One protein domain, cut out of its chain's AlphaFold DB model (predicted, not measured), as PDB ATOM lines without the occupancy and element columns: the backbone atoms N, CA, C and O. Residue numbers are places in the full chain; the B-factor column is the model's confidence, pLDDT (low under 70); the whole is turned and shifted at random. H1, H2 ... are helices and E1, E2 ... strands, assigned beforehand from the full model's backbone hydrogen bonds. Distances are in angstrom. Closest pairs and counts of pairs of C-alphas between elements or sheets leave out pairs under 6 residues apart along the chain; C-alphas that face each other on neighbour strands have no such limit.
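This is residues 3 to 42 of the 49 residues of the protein "Hypothetical protein" of Adineta steineri (UniProt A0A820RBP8). With little regular structure, this is an elongated model with a small hairpin of two short strands, E1 and E2, at one end and one short helix, H1, at the other, joined by the nine-residue link from E2 to H1. Residues 8 to 9 and 23 to 24 pair as the hairpin's legs run on toward the helix end. The printed part has 40 residues, in the order E1, E2, H1, with an antiparallel sheet E1 - E2; the class is mixed, and only 14 residues are in named elements. It is loose, with a radius of gyration of the C-alphas of 11.3 A, and elongated, 30 by 17 by 16 A.

E1 is residues 12 to 14, 6.8 A long, from C-alpha 12 at (22.129, -41.435, 1.736). E2 is residues 17 to 20, 9.2 A. H1 is residues 30 to 36, 10.1 A, ending at C-alpha 36 at (17.489, -44.243, 17.377).

E1 and E2 form a hairpin, antiparallel at 149 degrees, with a tight link. N 14 and O 17 are within hydrogen-bond range at 3.0 A, as are N 12 and O 20 at 3.2 A. In H1 every O i to N i+4 pair is within hydrogen-bond range. E1 and H1 are apart.

The C-alphas farthest apart, of Asn 15 and Thr 29, are 30.8 A apart. The printed part has no cut and no long link, and no printed residue is under 70 in pLDDT.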
ATOM      1  N   SER A   3      14.107 -34.128  10.883       81.25
ATOM      2  CA  SER A   3      13.311 -32.951  10.528       81.25
ATOM      3  C   SER A   3      12.178 -32.796  11.535       81.25
ATOM      4  O   SER A   3      11.877 -33.755  12.241       81.25
ATOM      5  N   GLN A   4      11.508 -31.640  11.544       78.88
ATOM      6  CA  GLN A   4      10.394 -31.362  12.461       78.88
ATOM      7  C   GLN A   4       9.283 -32.424  12.419       78.88
ATOM      8  O   GLN A   4       8.630 -32.673  13.424       78.88
ATOM      9  N   HIS A   5       9.062 -33.064  11.269       77.12
ATOM     10  CA  HIS A   5       7.958 -34.011  11.111       77.12
ATOM     11  C   HIS A   5       8.359 -35.467  11.326       77.12
ATOM     12  O   HIS A   5       7.500 -36.284  11.646       77.12
ATOM     13  N   ARG A   6       9.617 -35.830  11.036       79.81
ATOM     14  CA  ARG A   6      10.052 -37.232  10.950       79.81
ATOM     15  C   ARG A   6      11.548 -37.388  11.185       79.81
ATOM     16  O   ARG A   6      12.357 -36.581  10.706       79.81
ATOM     17  N   LEU A   7      11.894 -38.502  11.823       87.44
ATOM     18  CA  LEU A   7      13.229 -39.084  11.818       87.44
ATOM     19  C   LEU A   7      13.282 -40.203  10.768       87.44
ATOM     20  O   LEU A   7      12.486 -41.134  10.817       87.44
ATOM     21  N   ASN A   8      14.240 -40.141   9.844       87.25
ATOM     22  CA  ASN A   8      14.456 -41.178   8.836       87.25
ATOM     23  C   ASN A   8      15.811 -41.863   9.030       87.25
ATOM     24  O   ASN A   8      16.834 -41.181   9.196       87.25
ATOM     25  N   THR A   9      15.822 -43.194   8.919       86.62
ATOM     26  CA  THR A   9      17.034 -44.027   8.907       86.62
ATOM     27  C   THR A   9      17.471 -44.374   7.484       86.62
ATOM     28  O   THR A   9      16.663 -44.327   6.557       86.62
ATOM     29  N   GLY A  10      18.753 -44.700   7.297       82.06
ATOM     30  CA  GLY A  10      19.295 -45.108   5.994       82.06
ATOM     31  C   GLY A  10      19.328 -43.991   4.945       82.06
ATOM     32  O   GLY A  10      19.278 -44.256   3.747       82.06
ATOM     33  N   VAL A  11      19.372 -42.728   5.377       84.00
ATOM     34  CA  VAL A  11      19.455 -41.582   4.459       84.00
ATOM     35  C   VAL A  11      20.840 -41.533   3.831       84.00
ATOM     36  O   VAL A  11      21.833 -41.389   4.539       84.00
ATOM     37  N   ILE A  12      20.889 -41.565   2.502       83.25
ATOM     38  CA  ILE A  12      22.129 -41.435   1.736       83.25
ATOM     39  C   ILE A  12      22.223 -40.002   1.213       83.25
ATOM     40  O   ILE A  12      21.338 -39.513   0.502       83.25
ATOM     41  N   ARG A  13      23.312 -39.322   1.569       85.38
ATOM     42  CA  ARG A  13      23.681 -38.007   1.040       85.38
ATOM     43  C   ARG A  13      24.963 -38.152   0.229       85.38
ATOM     44  O   ARG A  13      25.888 -38.824   0.672       85.38
ATOM     45  N   LYS A  14      25.014 -37.516  -0.940       86.12
ATOM     46  CA  LYS A  14      26.252 -37.333  -1.706       86.12
ATOM     47  C   LYS A  14      26.534 -35.843  -1.723       86.12
ATOM     48  O   LYS A  14      25.738 -35.070  -2.258       86.12
ATOM     49  N   ASN A  15      27.641 -35.449  -1.104       85.31
ATOM     50  CA  ASN A  15      27.935 -34.053  -0.780       85.31
ATOM     51  C   ASN A  15      26.772 -33.446   0.037       85.31
ATOM     52  O   ASN A  15      26.286 -34.073   0.979       85.31
ATOM     53  N   ASN A  16      26.274 -32.272  -0.356       80.19
ATOM     54  CA  ASN A  16      25.109 -31.629   0.259       80.19
ATOM     55  C   ASN A  16      23.757 -32.085  -0.311       80.19
ATOM     56  O   ASN A  16      22.712 -31.682   0.202       80.19
ATOM     57  N   SER A  17      23.749 -32.933  -1.343       80.06
ATOM     58  CA  SER A  17      22.515 -33.359  -2.000       80.06
ATOM     59  C   SER A  17      21.996 -34.660  -1.396       80.06
ATOM     60  O   SER A  17      22.685 -35.682  -1.323       80.06
ATOM     61  N   LYS A  18      20.740 -34.624  -0.947       82.06
ATOM     62  CA  LYS A  18      20.026 -35.788  -0.422       82.06
ATOM     63  C   LYS A  18      19.616 -36.681  -1.596       82.06
ATOM     64  O   LYS A  18      18.740 -36.302  -2.362       82.06
ATOM     65  N   ILE A  19      20.262 -37.841  -1.737       85.50
ATOM     66  CA  ILE A  19      19.994 -38.795  -2.828       85.50
ATOM     67  C   ILE A  19      18.894 -39.777  -2.435       85.50
ATOM     68  O   ILE A  19      18.049 -40.121  -3.253       85.50
ATOM     69  N   ASN A  20      18.891 -40.223  -1.180       82.38
ATOM     70  CA  ASN A  20      17.878 -41.138  -0.675       82.38
ATOM     71  C   ASN A  20      17.319 -40.615   0.643       82.38
ATOM     72  O   ASN A  20      18.062 -40.313   1.579       82.38
ATOM     73  N   THR A  21      15.998 -40.502   0.710       79.06
ATOM     74  CA  THR A  21      15.247 -40.061   1.885       79.06
ATOM     75  C   THR A  21      15.234 -41.073   3.019       79.06
ATOM     76  O   THR A  21      14.975 -40.668   4.154       79.06
ATOM     77  N   GLY A  22      15.550 -42.336   2.740       87.31
ATOM     78  CA  GLY A  22      15.490 -43.432   3.696       87.31
ATOM     79  C   GLY A  22      14.066 -43.720   4.174       87.31
ATOM     80  O   GLY A  22      13.091 -43.158   3.667       87.31
ATOM     81  N   THR A  23      13.955 -44.563   5.192       87.00
ATOM     82  CA  THR A  23      12.666 -45.004   5.744       87.00
ATOM     83  C   THR A  23      12.328 -44.199   7.000       87.00
ATOM     84  O   THR A  23      13.214 -44.018   7.846       87.00
ATOM     85  N   PRO A  24      11.090 -43.690   7.154       85.25
ATOM     86  CA  PRO A  24      10.670 -43.034   8.386       85.25
ATOM     87  C   PRO A  24      10.658 -44.034   9.546       85.25
ATOM     88  O   PRO A  24      10.160 -45.149   9.414       85.25
ATOM     89  N   LEU A  25      11.211 -43.624  10.683       86.31
ATOM     90  CA  LEU A  25      11.180 -44.383  11.923       86.31
ATOM     91  C   LEU A  25       9.947 -44.001  12.741       86.31
ATOM     92  O   LEU A  25       9.597 -42.822  12.857       86.31
ATOM     93  N   TYR A  26       9.318 -45.007  13.343       86.12
ATOM     94  CA  TYR A  26       8.231 -44.794  14.288       86.12
ATOM     95  C   TYR A  26       8.794 -44.177  15.570       86.12
ATOM     96  O   TYR A  26       9.519 -44.826  16.315       86.12
ATOM     97  N   THR A  27       8.500 -42.900  15.795       86.56
ATOM     98  CA  THR A  27       9.058 -42.092  16.890       86.56
ATOM     99  C   THR A  27       7.915 -41.482  17.706       86.56
ATOM    100  O   THR A  27       7.604 -40.308  17.537       86.56
ATOM    101  N   PRO A  28       7.235 -42.281  18.552       86.31
ATOM    102  CA  PRO A  28       6.071 -41.817  19.315       86.31
ATOM    103  C   PRO A  28       6.447 -40.877  20.470       86.31
ATOM    104  O   PRO A  28       5.607 -40.115  20.932       86.31
ATOM    105  N   THR A  29       7.696 -40.939  20.940       86.69
ATOM    106  CA  THR A  29       8.230 -40.123  22.037       86.69
ATOM    107  C   THR A  29       9.574 -39.517  21.647       86.69
ATOM    108  O   THR A  29      10.289 -40.074  20.808       86.69
ATOM    109  N   GLU A  30       9.957 -38.409  22.286       86.25
ATOM    110  CA  GLU A  30      11.291 -37.826  22.094       86.25
ATOM    111  C   GLU A  30      12.394 -38.821  22.471       86.25
ATOM    112  O   GLU A  30      13.334 -39.003  21.709       86.25
ATOM    113  N   GLU A  31      12.249 -39.554  23.578       86.75
ATOM    114  CA  GLU A  31      13.198 -40.599  23.991       86.75
ATOM    115  C   GLU A  31      13.476 -41.626  22.886       86.75
ATOM    116  O   GLU A  31      14.619 -42.046  22.692       86.75
ATOM    117  N   SER A  32      12.449 -41.994  22.112       86.50
ATOM    118  CA  SER A  32      12.603 -42.903  20.973       86.50
ATOM    119  C   SER A  32      13.537 -42.310  19.912       86.50
ATOM    120  O   SER A  32      14.360 -43.031  19.352       86.50
ATOM    121  N   ILE A  33      13.466 -40.996  19.665       88.00
ATOM    122  CA  ILE A  33      14.371 -40.278  18.752       88.00
ATOM    123  C   ILE A  33      15.812 -40.374  19.259       88.00
ATOM    124  O   ILE A  33      16.691 -40.774  18.495       88.00
ATOM    125  N   PHE A  34      16.054 -40.071  20.539       89.69
ATOM    126  CA  PHE A  34      17.388 -40.170  21.148       89.69
ATOM    127  C   PHE A  34      17.946 -41.594  21.059       89.69
ATOM    128  O   PHE A  34      19.081 -41.782  20.622       89.69
ATOM    129  N   LYS A  35      17.117 -42.605  21.347       88.69
ATOM    130  CA  LYS A  35      17.483 -44.021  21.220       88.69
ATOM    131  C   LYS A  35      17.898 -44.388  19.794       88.69
ATOM    132  O   LYS A  35      18.929 -45.026  19.608       88.69
ATOM    133  N   TYR A  36      17.138 -43.973  18.778       87.00
ATOM    134  CA  TYR A  36      17.489 -44.243  17.377       87.00
ATOM    135  C   TYR A  36      18.730 -43.486  16.900       87.00
ATOM    136  O   TYR A  36      19.427 -43.961  16.005       87.00
ATOM    137  N   LEU A  37      19.005 -42.320  17.483       85.81
ATOM    138  CA  LEU A  37      20.225 -41.552  17.232       85.81
ATOM    139  C   LEU A  37      21.422 -42.051  18.053       85.81
ATOM    140  O   LEU A  37      22.521 -41.529  17.881       85.81
ATOM    141  N   ASN A  38      21.221 -43.062  18.905       87.62
ATOM    142  CA  ASN A  38      22.213 -43.574  19.844       87.62
ATOM    143  C   ASN A  38      22.796 -42.471  20.749       87.62
ATOM    144  O   ASN A  38      23.996 -42.424  21.014       87.62
ATOM    145  N   LEU A  39      21.929 -41.556  21.185       87.88
ATOM    146  CA  LEU A  39      22.247 -40.452  22.081       87.88
ATOM    147  C   LEU A  39      21.607 -40.692  23.454       87.88
ATOM    148  O   LEU A  39      20.503 -41.240  23.525       87.88
ATOM    149  N   PRO A  40      22.248 -40.249  24.549       88.06
ATOM    150  CA  PRO A  40      21.578 -40.183  25.839       88.06
ATOM    151  C   PRO A  40      20.427 -39.177  25.756       88.06
ATOM    152  O   PRO A  40      20.592 -38.088  25.197       88.06
ATOM    153  N   TYR A  41      19.267 -39.545  26.301       88.44
ATOM    154  CA  TYR A  41      18.137 -38.626  26.403       88.44
ATOM    155  C   TYR A  41      18.531 -37.407  27.238       88.44
ATOM    156  O   TYR A  41      19.147 -37.553  28.293       88.44
ATOM    157  N   ARG A  42      18.172 -36.217  26.752       87.06
ATOM    158  CA  ARG A  42      18.336 -34.958  27.481       87.06
ATOM    159  C   ARG A  42      16.988 -34.259  27.575       87.06
ATOM    160  O   ARG A  42      16.328 -34.136  26.536       87.06
TER     161      ARG A  42